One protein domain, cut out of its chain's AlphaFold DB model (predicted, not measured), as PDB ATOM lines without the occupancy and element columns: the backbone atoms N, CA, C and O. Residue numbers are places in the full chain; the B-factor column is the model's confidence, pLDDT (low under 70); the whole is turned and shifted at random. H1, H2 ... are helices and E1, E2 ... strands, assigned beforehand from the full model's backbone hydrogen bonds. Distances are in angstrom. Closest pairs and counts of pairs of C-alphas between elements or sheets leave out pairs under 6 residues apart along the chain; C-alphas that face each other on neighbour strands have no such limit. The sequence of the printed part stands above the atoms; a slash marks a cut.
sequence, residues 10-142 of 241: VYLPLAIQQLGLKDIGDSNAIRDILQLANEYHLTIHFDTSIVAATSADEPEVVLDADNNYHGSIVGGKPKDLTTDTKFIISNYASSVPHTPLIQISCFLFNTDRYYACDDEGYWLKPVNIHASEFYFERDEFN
ATOM      1  N   VAL A  10     117.674 117.526  87.728       89.88
ATOM      2  CA  VAL A  10     118.313 117.525  86.409       89.88
ATOM      3  C   VAL A  10     118.820 116.115  86.148       89.88
ATOM      4  O   VAL A  10     119.844 115.717  86.692       89.88
ATOM      5  N   TYR A  11     118.094 115.354  85.331       89.00
ATOM      6  CA  TYR A  11     118.486 113.987  84.989       89.00
ATOM      7  C   TYR A  11     119.798 113.955  84.196       89.00
ATOM      8  O   TYR A  11     120.086 114.861  83.408       89.00
ATOM      9  N   LEU A  12     120.576 112.892  84.387       87.75
ATOM     10  CA  LEU A  12     121.910 112.697  83.827       87.75
ATOM     11  C   LEU A  12     121.967 112.908  82.298       87.75
ATOM     12  O   LEU A  12     122.857 113.637  81.856       87.75
ATOM     13  N   PRO A  13     121.008 112.411  81.482       85.25
ATOM     14  CA  PRO A  13     120.945 112.725  80.051       85.25
ATOM     15  C   PRO A  13     120.899 114.229  79.740       85.25
ATOM     16  O   PRO A  13     121.635 114.730  78.891       85.25
ATOM     17  N   LEU A  14     120.056 114.973  80.462       87.06
ATOM     18  CA  LEU A  14     119.918 116.417  80.285       87.06
ATOM     19  C   LEU A  14     121.160 117.157  80.795       87.06
ATOM     20  O   LEU A  14     121.565 118.156  80.204       87.06
ATOM     21  N   ALA A  15     121.777 116.675  81.873       88.81
ATOM     22  CA  ALA A  15     123.012 117.235  82.405       88.81
ATOM     23  C   ALA A  15     124.177 117.102  81.408       88.81
ATOM     24  O   ALA A  15     124.874 118.084  81.163       88.81
ATOM     25  N   ILE A  16     124.333 115.930  80.778       85.00
ATOM     26  CA  ILE A  16     125.304 115.681  79.699       85.00
ATOM     27  C   ILE A  16     125.107 116.694  78.565       85.00
ATOM     28  O   ILE A  16     126.054 117.385  78.186       85.00
ATOM     29  N   GLN A  17     123.862 116.861  78.105       82.94
ATOM     30  CA  GLN A  17     123.520 117.824  77.057       82.94
ATOM     31  C   GLN A  17     123.838 119.272  77.468       82.94
ATOM     32  O   GLN A  17     124.423 120.022  76.690       82.94
ATOM     33  N   GLN A  18     123.475 119.682  78.687       86.56
ATOM     34  CA  GLN A  18     123.703 121.049  79.175       86.56
ATOM     35  C   GLN A  18     125.182 121.385  79.391       86.56
ATOM     36  O   GLN A  18     125.539 122.561  79.369       86.56
ATOM     37  N   LEU A  19     126.031 120.381  79.607       84.19
ATOM     38  CA  LEU A  19     127.479 120.547  79.726       84.19
ATOM     39  C   LEU A  19     128.203 120.483  78.376       84.19
ATOM     40  O   LEU A  19     129.418 120.668  78.340       84.19
ATOM     41  N   GLY A  20     127.493 120.201  77.278       78.06
ATOM     42  CA  GLY A  20     128.119 119.976  75.974       78.06
ATOM     43  C   GLY A  20     129.061 118.767  75.964       78.06
ATOM     44  O   GLY A  20     129.969 118.700  75.136       78.06
ATOM     45  N   LEU A  21     128.868 117.827  76.895       72.38
ATOM     46  CA  LEU A  21     129.494 116.512  76.825       72.38
ATOM     47  C   LEU A  21     128.840 115.766  75.644       72.38
ATOM     48  O   LEU A  21     127.715 116.093  75.270       72.38
ATOM     49  N   LYS A  22     129.565 114.839  75.002       65.56
ATOM     50  CA  LYS A  22     129.130 114.109  73.786       65.56
ATOM     51  C   LYS A  22     127.732 113.461  73.925       65.56
ATOM     52  O   LYS A  22     127.125 113.493  74.988       65.56
ATOM     53  N   ASP A  23     127.236 112.816  72.867       62.19
ATOM     54  CA  ASP A  23     125.912 112.174  72.839       62.19
ATOM     55  C   ASP A  23     125.590 111.317  74.082       62.19
ATOM     56  O   ASP A  23     126.433 110.589  74.599       62.19
ATOM     57  N   ILE A  24     124.325 111.352  74.517       53.78
ATOM     58  CA  ILE A  24     123.783 110.701  75.732       53.78
ATOM     59  C   ILE A  24     123.984 109.165  75.745       53.78
ATOM     60  O   ILE A  24     123.955 108.543  76.805       53.78
ATOM     61  N   GLY A  25     124.220 108.548  74.580       55.78
ATOM     62  CA  GLY A  25     124.558 107.125  74.438       55.78
ATOM     63  C   GLY A  25     126.061 106.814  74.449       55.78
ATOM     64  O   GLY A  25     126.439 105.642  74.408       55.78
ATOM     65  N   ASP A  26     126.927 107.830  74.491       67.31
ATOM     66  CA  ASP A  26     128.372 107.651  74.575       67.31
ATOM     67  C   ASP A  26     128.760 107.323  76.022       67.31
ATOM     68  O   ASP A  26     128.717 108.151  76.932       67.31
ATOM     69  N   SER A  27     129.216 106.090  76.210       69.94
ATOM     70  CA  SER A  27     129.874 105.607  77.426       69.94
ATOM     71  C   SER A  27     130.952 106.571  77.955       69.94
ATOM     72  O   SER A  27     131.136 106.704  79.165       69.94
ATOM     73  N   ASN A  28     131.637 107.303  77.070       69.94
ATOM     74  CA  ASN A  28     132.584 108.339  77.466       69.94
ATOM     75  C   ASN A  28     131.897 109.555  78.095       69.94
ATOM     76  O   ASN A  28     132.405 110.041  79.091       69.94
ATOM     77  N   ALA A  29     130.756 110.022  77.577       75.81
ATOM     78  CA  ALA A  29     130.052 111.179  78.135       75.81
ATOM     79  C   ALA A  29     129.568 110.909  79.566       75.81
ATOM     80  O   ALA A  29     129.722 111.753  80.447       75.81
ATOM     81  N   ILE A  30     129.054 109.699  79.807       78.56
ATOM     82  CA  ILE A  30     128.662 109.237  81.143       78.56
ATOM     83  C   ILE A  30     129.886 109.164  82.054       78.56
ATOM     84  O   ILE A  30     129.870 109.705  83.154       78.56
ATOM     85  N   ARG A  31     130.980 108.550  81.598       74.50
ATOM     86  CA  ARG A  31     132.218 108.507  82.384       74.50
ATOM     87  C   ARG A  31     132.731 109.910  82.714       74.50
ATOM     88  O   ARG A  31     133.140 110.142  83.846       74.50
ATOM     89  N   ASP A  32     132.689 110.827  81.754       76.12
ATOM     90  CA  ASP A  32     133.194 112.186  81.908       76.12
ATOM     91  C   ASP A  32     132.346 112.960  82.926       76.12
ATOM     92  O   ASP A  32     132.904 113.552  83.844       76.12
ATOM     93  N   ILE A  33     131.011 112.901  82.857       81.25
ATOM     94  CA  ILE A  33     130.166 113.580  83.852       81.25
ATOM     95  C   ILE A  33     130.275 112.949  85.245       81.25
ATOM     96  O   ILE A  33     130.291 113.682  86.229       81.25
ATOM     97  N   LEU A  34     130.410 111.622  85.352       78.81
ATOM     98  CA  LEU A  34     130.656 110.947  86.632       78.81
ATOM     99  C   LEU A  34     132.008 111.370  87.218       78.81
ATOM    100  O   LEU A  34     132.128 111.621  88.417       78.81
ATOM    101  N   GLN A  35     133.033 111.486  86.374       73.75
ATOM    102  CA  GLN A  35     134.343 111.978  86.776       73.75
ATOM    103  C   GLN A  35     134.273 113.437  87.236       73.75
ATOM    104  O   GLN A  35     134.774 113.747  88.313       73.75
ATOM    105  N   LEU A  36     133.618 114.315  86.477       76.88
ATOM    106  CA  LEU A  36     133.434 115.716  86.856       76.88
ATOM    107  C   LEU A  36     132.635 115.843  88.154       76.88
ATOM    108  O   LEU A  36     132.993 116.627  89.027       76.88
ATOM    109  N   ALA A  37     131.579 115.052  88.320       79.00
ATOM    110  CA  ALA A  37     130.803 115.048  89.549       79.00
ATOM    111  C   ALA A  37     131.667 114.640  90.752       79.00
ATOM    112  O   ALA A  37     131.607 115.289  91.794       79.00
ATOM    113  N   ASN A  38     132.552 113.654  90.591       71.50
ATOM    114  CA  ASN A  38     133.525 113.286  91.620       71.50
ATOM    115  C   ASN A  38     134.558 114.397  91.890       71.50
ATOM    116  O   ASN A  38     134.854 114.698  93.047       71.50
ATOM    117  N   GLU A  39     135.100 115.021  90.840       69.81
ATOM    118  CA  GLU A  39     136.116 116.080  90.932       69.81
ATOM    119  C   GLU A  39     135.584 117.355  91.601       69.81
ATOM    120  O   GLU A  39     136.285 117.967  92.407       69.81
ATOM    121  N   TYR A  40     134.345 117.741  91.295       73.38
ATOM    122  CA  TYR A  40     133.704 118.959  91.801       73.38
ATOM    123  C   TYR A  40     132.717 118.695  92.939       73.38
ATOM    124  O   TYR A  40     132.075 119.625  93.425       73.38
ATOM    125  N   HIS A  41     132.630 117.447  93.396       69.56
ATOM    126  CA  HIS A  41     131.811 117.033  94.532       69.56
ATOM    127  C   HIS A  41     130.312 117.287  94.347       69.56
ATOM    128  O   HIS A  41     129.610 117.683  95.278       69.56
ATOM    129  N   LEU A  42     129.830 117.070  93.129       77.88
ATOM    130  CA  LEU A  42     128.416 117.127  92.816       77.88
ATOM    131  C   LEU A  42     127.760 115.793  93.198       77.88
ATOM    132  O   LEU A  42     128.180 114.732  92.734       77.88
ATOM    133  N   THR A  43     126.722 115.849  94.033       77.12
ATOM    134  CA  THR A  43     125.992 114.653  94.463       77.12
ATOM    135  C   THR A  43     125.170 114.096  93.308       77.12
ATOM    136  O   THR A  43     124.396 114.818  92.685       77.12
ATOM    137  N   ILE A  44     125.315 112.796  93.047       82.38
ATOM    138  CA  ILE A  44     124.480 112.068  92.087       82.38
ATOM    139  C   ILE A  44     123.456 111.249  92.861       82.38
ATOM    140  O   ILE A  44     123.805 110.531  93.804       82.38
ATOM    141  N   HIS A  45     122.209 111.364  92.440       83.25
ATOM    142  CA  HIS A  45     121.056 110.665  92.981       83.25
ATOM    143  C   HIS A  45     120.498 109.706  91.932       83.25
ATOM    144  O   HIS A  45     120.813 109.845  90.749       83.25
ATOM    145  N   PHE A  46     119.652 108.764  92.343       83.69
ATOM    146  CA  PHE A  46     118.882 107.931  91.421       83.69
ATOM    147  C   PHE A  46     117.462 107.666  91.935       83.69
ATOM    148  O   PHE A  46     117.232 107.614  93.143       83.69
ATOM    149  N   ASP A  47     116.517 107.508  91.007       78.75
ATOM    150  CA  ASP A  47     115.090 107.267  91.265       78.75
ATOM    151  C   ASP A  47     114.713 105.783  91.066       78.75
ATOM    152  O   ASP A  47     113.705 105.445  90.454       78.75
ATOM    153  N   THR A  48     115.528 104.867  91.589       80.38
ATOM    154  CA  THR A  48     115.292 103.416  91.508       80.38
ATOM    155  C   THR A  48     115.245 102.811  92.905       80.38
ATOM    156  O   THR A  48     116.134 103.075  93.713       80.38
ATOM    157  N   SER A  49     114.223 101.996  93.179       82.44
ATOM    158  CA  SER A  49     114.138 101.209  94.414       82.44
ATOM    159  C   SER A  49     115.253 100.181  94.463       82.44
ATOM    160  O   SER A  49     115.441  99.427  93.506       82.44
ATOM    161  N   ILE A  50     115.965 100.124  95.583       82.94
ATOM    162  CA  ILE A  50     116.948  99.076  95.841       82.94
ATOM    163  C   ILE A  50     116.701  98.532  97.240       82.94
ATOM    164  O   ILE A  50     116.767  99.278  98.220       82.94
ATOM    165  N   VAL A  51     116.466  97.224  97.329       85.31
ATOM    166  CA  VAL A  51     116.530  96.510  98.604       85.31
ATOM    167  C   VAL A  51     117.994  96.455  99.022       85.31
ATOM    168  O   VAL A  51     118.857  96.005  98.265       85.31
ATOM    169  N   ALA A  52     118.305  97.011 100.188       85.25
ATOM    170  CA  ALA A  52     119.678  97.146 100.647       85.25
ATOM    171  C   ALA A  52     119.799  97.068 102.168       85.25
ATOM    172  O   ALA A  52     118.859  97.372 102.909       85.25
ATOM    173  N   ALA A  53     120.997  96.723 102.637       84.62
ATOM    174  CA  ALA A  53     121.330  96.685 104.057       84.62
ATOM    175  C   ALA A  53     122.713  97.296 104.341       84.62
ATOM    176  O   ALA A  53     123.542  97.479 103.443       84.62
ATOM    177  N   THR A  54     122.941  97.659 105.604       82.44
ATOM    178  CA  THR A  54     124.177  98.291 106.087       82.44
ATOM    179  C   THR A  54     125.161  97.240 106.584       82.44
ATOM    180  O   THR A  54     124.889  96.581 107.584       82.44
ATOM    181  N   SER A  55     126.344  97.135 105.996       71.00
ATOM    182  CA  SER A  55     127.373  96.228 106.513       71.00
ATOM    183  C   SER A  55     128.431  96.971 107.331       71.00
ATOM    184  O   SER A  55     128.751  98.119 107.022       71.00
ATOM    185  N   ALA A  56     128.970  96.316 108.366       59.72
ATOM    186  CA  ALA A  56     130.149  96.801 109.089       59.72
ATOM    187  C   ALA A  56     131.429  96.667 108.241       59.72
ATOM    188  O   ALA A  56     132.324  97.498 108.361       59.72
ATOM    189  N   ASP A  57     131.459  95.674 107.347       63.16
ATOM    190  CA  ASP A  57     132.580  95.351 106.460       63.16
ATOM    191  C   ASP A  57     132.125  95.259 104.990       63.16
ATOM    192  O   ASP A  57     130.938  95.093 104.700       63.16
ATOM    193  N   GLU A  58     133.051  95.355 104.032       64.38
ATOM    194  CA  GLU A  58     132.729  95.071 102.625       64.38
ATOM    195  C   GLU A  58     132.275  93.606 102.479       64.38
ATOM    196  O   GLU A  58     132.981  92.715 102.952       64.38
ATOM    197  N   PRO A  59     131.125  93.326 101.834       66.69
ATOM    198  CA  PRO A  59     130.658  91.957 101.665       66.69
ATOM    199  C   PRO A  59     131.640  91.159 100.802       66.69
ATOM    200  O   PRO A  59     132.041  91.600  99.723       66.69
ATOM    201  N   GLU A  60     132.014  89.968 101.268       63.53
ATOM    202  CA  GLU A  60     132.860  89.052 100.505       63.53
ATOM    203  C   GLU A  60     132.022  88.226  99.517       63.53
ATOM    204  O   GLU A  60     130.842  87.938  99.728       63.53
ATOM    205  N   VAL A  61     132.620  87.825  98.400       67.88
ATOM    206  CA  VAL A  61     131.970  86.889  97.474       67.88
ATOM    207  C   VAL A  61     132.147  85.489  98.050       67.88
ATOM    208  O   VAL A  61     133.254  84.955  98.015       67.88
ATOM    209  N   VAL A  62     131.070  84.894  98.561       65.69
ATOM    210  CA  VAL A  62     131.067  83.498  99.008       65.69
ATOM    211  C   VAL A  62     130.461  82.629  97.903       65.69
ATOM    212  O   VAL A  62     129.447  82.970  97.288       65.69
ATOM    213  N   LEU A  63     131.147  81.534  97.584       65.31
ATOM    214  CA  LEU A  63     130.691  80.524  96.632       65.31
ATOM    215  C   LEU A  63     130.390  79.239  97.405       65.31
ATOM    216  O   LEU A  63     131.105  78.914  98.356       65.31
ATOM    217  N   ASP A  64     129.343  78.522  97.011       69.88
ATOM    218  CA  ASP A  64     129.077  77.184  97.534       69.88
ATOM    219  C   ASP A  64     130.041  76.140  96.933       69.88
ATOM    220  O   ASP A  64     130.911  76.444  96.111       69.88
ATOM    221  N   ALA A  65     129.897  74.885  97.366       74.38
ATOM    222  CA  ALA A  65     130.727  73.776  96.893       74.38
ATOM    223  C   ALA A  65     130.592  73.502  95.380       74.38
ATOM    224  O   ALA A  65     131.482  72.886  94.794       74.38
ATOM    225  N   ASP A  66     129.519  73.989  94.756       80.81
ATOM    226  CA  ASP A  66     129.206  73.839  93.337       80.81
ATOM    227  C   ASP A  66     129.591  75.093  92.521       80.81
ATOM    228  O   ASP A  66     129.234  75.209  91.348       80.81
ATOM    229  N   ASN A  67     130.354  76.028  93.112       65.81
ATOM    230  CA  ASN A  67     130.708  77.338  92.546       65.81
ATOM    231  C   ASN A  67     129.506  78.258  92.259       65.81
ATOM    232  O   ASN A  67     129.651  79.257  91.541       65.81
ATOM    233  N   ASN A  68     128.329  77.983  92.821       64.00
ATOM    234  CA  ASN A  68     127.231  78.932  92.758       64.00
ATOM    235  C   ASN A  68     127.471  80.059  93.752       64.00
ATOM    236  O   ASN A  68     128.021  79.890  94.839       64.00
ATOM    237  N   TYR A  69     127.034  81.243  93.350       61.12
ATOM    238  CA  TYR A  69     127.113  82.417  94.191       61.12
ATOM    239  C   TYR A  69     126.133  82.290  95.361       61.12
ATOM    240  O   TYR A  69     124.922  82.257  95.152       61.12
ATOM    241  N   HIS A  70     126.670  82.267  96.573       61.25
ATOM    242  CA  HIS A  70     125.927  82.236  97.823       61.25
ATOM    243  C   HIS A  70     126.354  83.509  98.558       61.25
ATOM    244  O   HIS A  70     127.365  83.501  99.243       61.25
ATOM    245  N   GLY A  71     125.716  84.651  98.281       60.41
ATOM    246  CA  GLY A  71     126.228  85.969  98.690       60.41
ATOM    247  C   GLY A  71     126.608  86.072 100.173       60.41
ATOM    248  O   GLY A  71     126.127  85.312 101.008       60.41
ATOM    249  N   SER A  72     127.468  87.026 100.532       67.38
ATOM    250  CA  SER A  72     127.677  87.331 101.954       67.38
ATOM    251  C   SER A  72     126.431  87.976 102.544       67.38
ATOM    252  O   SER A  72     125.833  88.847 101.913       67.38
ATOM    253  N   ILE A  73     126.072  87.596 103.772       63.72
ATOM    254  CA  ILE A  73     125.081  88.341 104.553       63.72
ATOM    255  C   ILE A  73     125.629  89.755 104.740       63.72
ATOM    256  O   ILE A  73     126.683  89.944 105.350       63.72
ATOM    257  N   VAL A  74     124.925  90.750 104.211       66.69
ATOM    258  CA  VAL A  74     125.181  92.140 104.579       66.69
ATOM    259  C   VAL A  74     124.552  92.371 105.943       66.69
ATOM    260  O   VAL A  74     123.434  91.936 106.208       66.69
ATOM    261  N   GLY A  75     125.295  93.006 106.850       64.06
ATOM    262  CA  GLY A  75     124.783  93.305 108.184       64.06
ATOM    263  C   GLY A  75     123.467  94.102 108.163       64.06
ATOM    264  O   GLY A  75     123.049  94.672 107.153       64.06
ATOM    265  N   GLY A  76     122.814  94.195 109.321       69.75
ATOM    266  CA  GLY A  76     121.589  94.985 109.472       69.75
ATOM    267  C   GLY A  76     120.332  94.295 108.934       69.75
ATOM    268  O   GLY A  76     120.320  93.103 108.653       69.75
ATOM    269  N   LYS A  77     119.225  95.044 108.878       78.50
ATOM    270  CA  LYS A  77     117.946  94.557 108.338       78.50
ATOM    271  C   LYS A  77     117.750  95.130 106.934       78.50
ATOM    272  O   LYS A  77     117.857  96.357 106.827       78.50
ATOM    273  N   PRO A  78     117.435  94.302 105.922       82.25
ATOM    274  CA  PRO A  78     117.082  94.773 104.590       82.25
ATOM    275  C   PRO A  78     115.980  95.823 104.649       82.25
ATOM    276  O   PRO A  78     115.034  95.723 105.440       82.25
ATOM    277  N   LYS A  79     116.127  96.858 103.831       82.69
ATOM    278  CA  LYS A  79     115.137  97.916 103.656       82.69
ATOM    279  C   LYS A  79     114.995  98.201 102.176       82.69
ATOM    280  O   LYS A  79     115.996  98.303 101.474       82.69
ATOM    281  N   ASP A  80     113.759  98.388 101.740       80.44
ATOM    282  CA  ASP A  80     113.494  98.968 100.433       80.44
ATOM    283  C   ASP A  80     113.762 100.474 100.501       80.44
ATOM    284  O   ASP A  80     113.062 101.226 101.191       80.44
ATOM    285  N   LEU A  81     114.837 100.905  99.849       75.38
ATOM    286  CA  LEU A  81     115.221 102.305  99.793       75.38
ATOM    287  C   LEU A  81     114.614 102.926  98.534       75.38
ATOM    288  O   LEU A  81     115.170 102.847  97.439       75.38
ATOM    289  N   THR A  82     113.448 103.544  98.723       60.94
ATOM    290  CA  THR A  82     112.707 104.283  97.697       60.94
ATOM    291  C   THR A  82     113.103 105.761  97.724       60.94
ATOM    292  O   THR A  82     112.651 106.521  98.575       60.94
ATOM    293  N   THR A  83     113.890 106.193  96.733       57.34
ATOM    294  CA  THR A  83     114.214 107.605  96.415       57.34
ATOM    295  C   THR A  83     114.963 108.417  97.492       57.34
ATOM    296  O   THR A  83     115.018 108.070  98.666       57.34
ATOM    297  N   ASP A  84     115.621 109.498  97.058       51.19
ATOM    298  CA  ASP A  84     116.554 110.343  97.833       51.19
ATOM    299  C   ASP A  84     117.827 109.645  98.329       51.19
ATOM    300  O   ASP A  84     118.510 110.112  99.248       51.19
ATOM    301  N   THR A  85     118.220 108.563  97.662       52.34
ATOM    302  CA  THR A  85     119.535 107.966  97.857       52.34
ATOM    303  C   THR A  85     120.610 108.941  97.400       52.34
ATOM    304  O   THR A  85     120.704 109.315  96.229       52.34
ATOM    305  N   LYS A  86     121.399 109.402  98.367       55.72
ATOM    306  CA  LYS A  86     122.451 110.388  98.166       55.72
ATOM    307  C   LYS A  86     123.737 109.621  97.984       55.72
ATOM    308  O   LYS A  86     124.230 109.125  98.980       55.72
ATOM    309  N   PHE A  87     124.317 109.658  96.788       57.19
ATOM    310  CA  PHE A  87     125.691 109.236  96.495       57.19
ATOM    311  C   PHE A  87     125.862 107.793  96.018       57.19
ATOM    312  O   PHE A  87     125.511 106.836  96.702       57.19
ATOM    313  N   ILE A  88     126.514 107.663  94.863       52.09
ATOM    314  CA  ILE A  88     126.970 106.404  94.275       52.09
ATOM    315  C   ILE A  88     128.462 106.287  94.542       52.09
ATOM    316  O   ILE A  88     129.227 107.193  94.204       52.09
ATOM    317  N   ILE A  89     128.887 105.141  95.063       49.09
ATOM    318  CA  ILE A  89     130.282 104.724  94.978       49.09
ATOM    319  C   ILE A  89     130.294 103.495  94.118       49.09
ATOM    320  O   ILE A  89     129.972 102.384  94.542       49.09
ATOM    321  N   SER A  90     130.707 103.685  92.884       41.75
ATOM    322  CA  SER A  90     131.099 102.543  92.101       41.75
ATOM    323  C   SER A  90     132.077 102.924  91.022       41.75
ATOM    324  O   SER A  90     131.957 103.924  90.310       41.75
ATOM    325  N   ASN A  91     133.070 102.050  90.919       42.47
ATOM    326  CA  ASN A  91     133.810 101.873  89.700       42.47
ATOM    327  C   ASN A  91     132.855 101.557  88.558       42.47
ATOM    328  O   ASN A  91     131.968 100.712  88.652       42.47
ATOM    329  N   TYR A  92     133.129 102.247  87.470       41.03
ATOM    330  CA  TYR A  92     132.487 102.134  86.185       41.03
ATOM    331  C   TYR A  92     132.792 100.793  85.503       41.03
ATOM    332  O   TYR A  92     133.960 100.431  85.345       41.03
ATOM    333  N   ALA A  93     131.759 100.133  84.978       40.22
ATOM    334  CA  ALA A  93     131.871  99.268  83.809       40.22
ATOM    335  C   ALA A  93     130.573  99.360  82.993       40.22
ATOM    336  O   ALA A  93     129.562  98.761  83.336       40.22
ATOM    337  N   SER A  94     130.602 100.143  81.914       45.84
ATOM    338  CA  SER A  94     129.564 100.091  80.881       45.84
ATOM    339  C   SER A  94     129.719  98.792  80.100       45.84
ATOM    340  O   SER A  94     130.780  98.539  79.518       45.84
ATOM    341  N   SER A  95     128.669  97.981  80.055       46.50
ATOM    342  CA  SER A  95     128.522  96.945  79.045       46.50
ATOM    343  C   SER A  95     127.145  97.088  78.398       46.50
ATOM    344  O   SER A  95     126.123  96.918  79.049       46.50
ATOM    345  N   VAL A  96     127.170  97.427  77.102       51.47
ATOM    346  CA  VAL A  96     126.110  97.369  76.071       51.47
ATOM    347  C   VAL A  96     125.847  98.751  75.432       51.47
ATOM    348  O   VAL A  96     125.326  99.660  76.079       51.47
ATOM    349  N   PRO A  97     126.191  98.938  74.141       50.00
ATOM    350  CA  PRO A  97     125.763 100.103  73.367       50.00
ATOM    351  C   PRO A  97     124.228 100.203  73.355       50.00
ATOM    352  O   PRO A  97     123.560  99.190  73.179       50.00
ATOM    353  N   HIS A  98     123.680 101.417  73.490       55.88
ATOM    354  CA  HIS A  98     122.242 101.768  73.420       55.88
ATOM    355  C   HIS A  98     121.393 101.637  74.697       55.88
ATOM    356  O   HIS A  98     120.336 102.261  74.757       55.88
ATOM    357  N   THR A  99     121.863 100.952  75.738       67.44
ATOM    358  CA  THR A  99     121.255 100.993  77.083       67.44
ATOM    359  C   THR A  99     122.344 101.311  78.095       67.44
ATOM    360  O   THR A  99     122.956 100.390  78.637       67.44
ATOM    361  N   PRO A 100     122.666 102.597  78.309       74.06
ATOM    362  CA  PRO A 100     123.722 102.965  79.233       74.06
ATOM    363  C   PRO A 100     123.344 102.553  80.659       74.06
ATOM    364  O   PRO A 100     122.465 103.151  81.277       74.06
ATOM    365  N   LEU A 101     124.013 101.523  81.173       78.31
ATOM    366  CA  LEU A 101     123.865 101.051  82.544       78.31
ATOM    367  C   LEU A 101     125.026 101.570  83.396       78.31
ATOM    368  O   LEU A 101     126.186 101.554  82.978       78.31
ATOM    369  N   ILE A 102     124.703 102.019  84.604       78.56
ATOM    370  CA  ILE A 102     125.657 102.363  85.649       78.56
ATOM    371  C   ILE A 102     125.574 101.261  86.698       78.56
ATOM    372  O   ILE A 102     124.548 101.076  87.354       78.56
ATOM    373  N   GLN A 103     126.665 100.516  86.826       77.31
ATOM    374  CA  GLN A 103     126.829  99.502  87.855       77.31
ATOM    375  C   GLN A 103     127.060 100.185  89.206       77.31
ATOM    376  O   GLN A 103     127.951 101.022  89.299       77.31
ATOM    377  N   ILE A 104     126.304  99.830  90.243       75.81
ATOM    378  CA  ILE A 104     126.418 100.335  91.617       75.81
ATOM    379  C   ILE A 104     126.828  99.185  92.536       75.81
ATOM    380  O   ILE A 104     126.088  98.218  92.710       75.81
ATOM    381  N   SER A 105     128.007  99.301  93.143       70.06
ATOM    382  CA  SER A 105     128.506  98.338  94.131       70.06
ATOM    383  C   SER A 105     128.050  98.695  95.546       70.06
ATOM    384  O   SER A 105     127.690  97.806  96.316       70.06
ATOM    385  N   CYS A 106     128.045  99.986  95.887       75.69
ATOM    386  CA  CYS A 106     127.492 100.513  97.130       75.69
ATOM    387  C   CYS A 106     127.052 101.975  96.958       75.69
ATOM    388  O   CYS A 106     127.408 102.656  95.990       75.69
ATOM    389  N   PHE A 107     126.250 102.462  97.896       76.94
ATOM    390  CA  PHE A 107     125.731 103.826  97.885       76.94
ATOM    391  C   PHE A 107     125.520 104.335  99.313       76.94
ATOM    392  O   PHE A 107     125.530 103.549 100.262       76.94
ATOM    393  N   LEU A 108     125.358 105.649  99.484       74.69
ATOM    394  CA  LEU A 108     125.026 106.225 100.788       74.69
ATOM    395  C   LEU A 108     123.522 106.533 100.878       74.69
ATOM    396  O   LEU A 108     122.885 106.993  99.932       74.69
ATOM    397  N   PHE A 109     122.937 106.311 102.048       75.00
ATOM    398  CA  PHE A 109     121.585 106.759 102.371       75.00
ATOM    399  C   PHE A 109     121.585 107.293 103.798       75.00
ATOM    400  O   PHE A 109     122.006 106.605 104.721       75.00
ATOM    401  N   ASN A 110     121.172 108.553 103.982       69.75
ATOM    402  CA  ASN A 110     121.254 109.250 105.273       69.75
ATOM    403  C   ASN A 110     122.620 109.105 105.971       69.75
ATOM    404  O   ASN A 110     122.680 108.920 107.178       69.75
ATOM    405  N   THR A 111     123.712 109.235 105.208       68.25
ATOM    406  CA  THR A 111     125.122 109.105 105.646       68.25
ATOM    407  C   THR A 111     125.633 107.692 105.915       68.25
ATOM    408  O   THR A 111     126.848 107.508 105.945       68.25
ATOM    409  N   ASP A 112     124.754 106.697 105.995       74.94
ATOM    410  CA  ASP A 112     125.150 105.302 106.166       74.94
ATOM    411  C   ASP A 112     125.432 104.639 104.817       74.94
ATOM    412  O   ASP A 112     124.809 104.966 103.801       74.94
ATOM    413  N   ARG A 113     126.379 103.695 104.805       77.50
ATOM    414  CA  ARG A 113     126.733 102.908 103.621       77.50
ATOM    415  C   ARG A 113     125.809 101.708 103.481       77.50
ATOM    416  O   ARG A 113     125.679 100.911 104.406       77.50
ATOM    417  N   TYR A 114     125.232 101.567 102.295       80.88
ATOM    418  CA  TYR A 114     124.338 100.480 101.933       80.88
ATOM    419  C   TYR A 114     124.892  99.668 100.768       80.88
ATOM    420  O   TYR A 114     125.536 100.191  99.850       80.88
ATOM    421  N   TYR A 115     124.592  98.377 100.817       82.50
ATOM    422  CA  TYR A 115     124.885  97.397  99.784       82.50
ATOM    423  C   TYR A 115     123.575  96.757  99.351       82.50
ATOM    424  O   TYR A 115     122.749  96.413 100.198       82.50
ATOM    425  N   ALA A 116     123.387  96.605  98.042       82.56
ATOM    426  CA  ALA A 116     122.204  95.944  97.513       82.56
ATOM    427  C   ALA A 116     122.138  94.484  97.983       82.56
ATOM    428  O   ALA A 116     123.145  93.772  97.951       82.56
ATOM    429  N   CYS A 117     120.958  94.050  98.404       81.94
ATOM    430  CA  CYS A 117     120.699  92.703  98.884       81.94
ATOM    431  C   CYS A 117     119.315  92.219  98.457       81.94
ATOM    432  O   CYS A 117     118.501  93.001  97.970       81.94
ATOM    433  N   ASP A 118     119.058  90.928  98.619       80.38
ATOM    434  CA  ASP A 118     117.699  90.400  98.567       80.38
ATOM    435  C   ASP A 118     116.933  90.670  99.877       80.38
ATOM    436  O   ASP A 118     117.449  91.283 100.821       80.38
ATOM    437  N   ASP A 119     115.683  90.212  99.925       79.88
ATOM    438  CA  ASP A 119     114.792  90.367 101.082       79.88
ATOM    439  C   ASP A 119     115.277  89.593 102.322       79.88
ATOM    440  O   ASP A 119     114.849  89.875 103.444       79.88
ATOM    441  N   GLU A 120     116.191  88.637 102.136       76.88
ATOM    442  CA  GLU A 120     116.813  87.849 103.201       76.88
ATOM    443  C   GLU A 120     118.113  88.492 103.722       76.88
ATOM    444  O   GLU A 120     118.617  88.105 104.778       76.88
ATOM    445  N   GLY A 121     118.622  89.530 103.049       74.50
ATOM    446  CA  GLY A 121     119.834  90.253 103.432       74.50
ATOM    447  C   GLY A 121     121.119  89.661 102.872       74.50
ATOM    448  O   GLY A 121     122.207  89.996 103.345       74.50
ATOM    449  N   TYR A 122     121.030  88.824 101.843       77.00
ATOM    450  CA  TYR A 122     122.200  88.373 101.107       77.00
ATOM    451  C   TYR A 122     122.602  89.411 100.070       77.00
ATOM    452  O   TYR A 122     121.792  89.864  99.263       77.00
ATOM    453  N   TRP A 123     123.880  89.788 100.087       75.69
ATOM    454  CA  TRP A 123     124.458  90.694  99.106       75.69
ATOM    455  C   TRP A 123     124.198  90.176  97.690       75.69
ATOM    456  O   TRP A 123     124.483  89.018  97.370       75.69
ATOM    457  N   LEU A 124     123.706  91.053  96.821       67.44
ATOM    458  CA  LEU A 124     123.569  90.771  95.399       67.44
ATOM    459  C   LEU A 124     124.804  91.286  94.660       67.44
ATOM    460  O   LEU A 124     125.401  92.286  95.055       67.44
ATOM    461  N   LYS A 125     125.153  90.645  93.535       68.50
ATOM    462  CA  LYS A 125     126.102  91.225  92.566       68.50
ATOM    463  C   LYS A 125     125.762  92.710  92.337       68.50
ATOM    464  O   LYS A 125     124.584  93.063  92.407       68.50
ATOM    465  N   PRO A 126     126.748  93.572  92.018       73.00
ATOM    466  CA  PRO A 126     126.496  94.996  91.820       73.00
ATOM    467  C   PRO A 126     125.288  95.260  90.916       73.00
ATOM    468  O   PRO A 126     125.127  94.617  89.875       73.00
ATOM    469  N   VAL A 127     124.445  96.204  91.326       77.44
ATOM    470  CA  VAL A 127     123.165  96.481  90.668       77.44
ATOM    471  C   VAL A 127     123.405  97.353  89.453       77.44
ATOM    472  O   VAL A 127     124.102  98.359  89.534       77.44
ATOM    473  N   ASN A 128     122.807  96.993  88.323       80.69
ATOM    474  CA  ASN A 128     122.865  97.807  87.118       80.69
ATOM    475  C   ASN A 128     121.621  98.682  87.031       80.69
ATOM    476  O   ASN A 128     120.508  98.165  86.969       80.69
ATOM    477  N   ILE A 129     121.817  99.997  86.994       81.75
ATOM    478  CA  ILE A 129     120.732 100.974  86.896       81.75
ATOM    479  C   ILE A 129     120.865 101.738  85.591       81.75
ATOM    480  O   ILE A 129     121.965 102.098  85.172       81.75
ATOM    481  N   HIS A 130     119.740 101.993  84.932       83.81
ATOM    482  CA  HIS A 130     119.737 102.749  83.693       83.81
ATOM    483  C   HIS A 130     120.150 104.207  83.939       83.81
ATOM    484  O   HIS A 130     119.700 104.843  84.887       83.81
ATOM    485  N   ALA A 131     120.993 104.766  83.068       81.19
ATOM    486  CA  ALA A 131     121.525 106.121  83.224       81.19
ATOM    487  C   ALA A 131     120.426 107.202  83.298       81.19
ATOM    488  O   ALA A 131     120.657 108.264  83.871       81.19
ATOM    489  N   SER A 132     119.234 106.943  82.744       84.88
ATOM    490  CA  SER A 132     118.076 107.850  82.846       84.88
ATOM    491  C   SER A 132     117.543 108.016  84.260       84.88
ATOM    492  O   SER A 132     116.915 109.031  84.533       84.88
ATOM    493  N   GLU A 133     117.787 107.047  85.141       86.38
ATOM    494  CA  GLU A 133     117.288 107.069  86.515       86.38
ATOM    495  C   GLU A 133     118.114 107.997  87.403       86.38
ATOM    496  O   GLU A 133     117.689 108.341  88.501       86.38
ATOM    497  N   PHE A 134     119.291 108.423  86.935       86.19
ATOM    498  CA  PHE A 134     120.201 109.266  87.694       86.19
ATOM    499  C   PHE A 134     119.906 110.745  87.498       86.19
ATOM    500  O   PHE A 134     119.611 111.196  86.389       86.19
ATOM    501  N   TYR A 135     120.058 111.528  88.559       87.50
ATOM    502  CA  TYR A 135     119.841 112.967  88.524       87.50
ATOM    503  C   TYR A 135     120.717 113.725  89.518       87.50
ATOM    504  O   TYR A 135     121.327 113.165  90.426       87.50
ATOM    505  N   PHE A 136     120.739 115.037  89.325       87.12
ATOM    506  CA  PHE A 136     121.328 116.022  90.217       87.12
ATOM    507  C   PHE A 136     120.232 116.943  90.749       87.12
ATOM    508  O   PHE A 136     119.287 117.266  90.020       87.12
ATOM    509  N   GLU A 137     120.385 117.437  91.974       86.88
ATOM    510  CA  GLU A 137     119.592 118.574  92.441       86.88
ATOM    511  C   GLU A 137     119.907 119.807  91.584       86.88
ATOM    512  O   GLU A 137     121.070 120.120  91.306       86.88
ATOM    513  N   ARG A 138     118.871 120.518  91.122       88.12
ATOM    514  CA  ARG A 138     119.032 121.596  90.135       88.12
ATOM    515  C   ARG A 138     119.966 122.697  90.621       88.12
ATOM    516  O   ARG A 138     120.780 123.182  89.834       88.12
ATOM    517  N   ASP A 139     119.822 123.121  91.869       86.69
ATOM    518  CA  ASP A 139     120.609 124.228  92.414       86.69
ATOM    519  C   ASP A 139     122.090 123.846  92.540       86.69
ATOM    520  O   ASP A 139     122.963 124.644  92.183       86.69
ATOM    521  N   GLU A 140     122.378 122.601  92.937       84.75
ATOM    522  CA  GLU A 140     123.742 122.062  92.963       84.75
ATOM    523  C   GLU A 140     124.329 121.978  91.549       84.75
ATOM    524  O   GLU A 140     125.443 122.446  91.311       84.75
ATOM    525  N   PHE A 141     123.555 121.473  90.584       89.31
ATOM    526  CA  PHE A 141     123.989 121.365  89.192       89.31
ATOM    527  C   PHE A 141     124.240 122.730  88.536       89.31
ATOM    528  O   PHE A 141     125.208 122.909  87.794       89.31
ATOM    529  N   ASN A 142     123.388 123.722  88.800       88.31
ATOM    530  CA  ASN A 142     123.566 125.070  88.264       88.31
ATOM    531  C   ASN A 142     124.831 125.731  88.804       88.31
ATOM    532  O   ASN A 142     125.580 126.321  88.026       88.31
TER     533      ASN A 142
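Overview. This is residues 10 to 142 of the 241 residues of an uncharacterized protein of Chromatiaceae bacterium (UniProt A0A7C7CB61). An elongated model with a small curled sheet of four strands, E2, E1, E5 and E4, a two-strand ribbon of E3 and E6 near the middle, and the helices H1, H2 and H3 gathered with strand E7 toward one end. At the other end, the long loop of residues 54 to 78 reaches out to Ala 65. The printed part has 133 residues, with three named helices and seven named strands in the order H1 H2 E1 E2 E3 E4 E5 E6 E7 H3; the larger sheet runs E2 - E1 - E5 - E4, all antiparallel. The class is mixed, helices and strands, with under half of the residues in named elements. The whole is compact, with a radius of gyration of the C-alphas of 15.7 A, and spans 50 by 31 by 22 A.

Arrangement. H1, residues 12 to 18, and H2, residues 27 to 40, only just touch, with 3 pairs of C-alphas within 8 A; the closest are those of Ile 16 and Ala 29, 6.7 A apart, and their lines are about perpendicular at 83 degrees. E1, residues 50 to 53, and E2, residues 79 to 81, form an antiparallel hairpin, with N 52 and O 79 2.9 A apart. E3, residues 101 to 104, is near H2 and runs on into E4, residues 106 to 109, at 74 degrees. E4 and E5, residues 112 to 116, form a hairpin, with N 109 and O 112 2.9 A apart. E5 is also antiparallel to E1, with N 53 and O 115 3.0 A apart; the four-strand sheet is strongly twisted. E6, residues 127 to 130, is antiparallel to E3, with N 104 and O 127 2.7 A apart. E7, residues 134 to 137, pairs with no named strand, but its residues 135 to 136 pair with residues 10 to 11. H3, residues 138 to 142, touches no helix. In H1, H2 and H3 every O i to N i+4 pair is within hydrogen-bond range.

Along the chain. H1 begins at C-alpha 12 (121.910, 112.697, 83.827) and is 9.7 A long. H2 is 20.0 A long, and E5 13.1 A. E3 begins at C-alpha 101 (123.865, 101.051, 82.544). H3 ends at C-alpha 142 (123.566, 125.070, 88.264).

Size, cuts and confidence. The two C-alphas farthest apart are those of Ala 65 and Asn 142, 52.5 A. The printed part has no cut. The links E1 to E2, 25 residues, and E2 to E3, 19 residues, are long. The mean pLDDT of the printed part is 72.9; 50 residues are under 70, among them residues 56 to 64, 67 to 76 and 82 to 99.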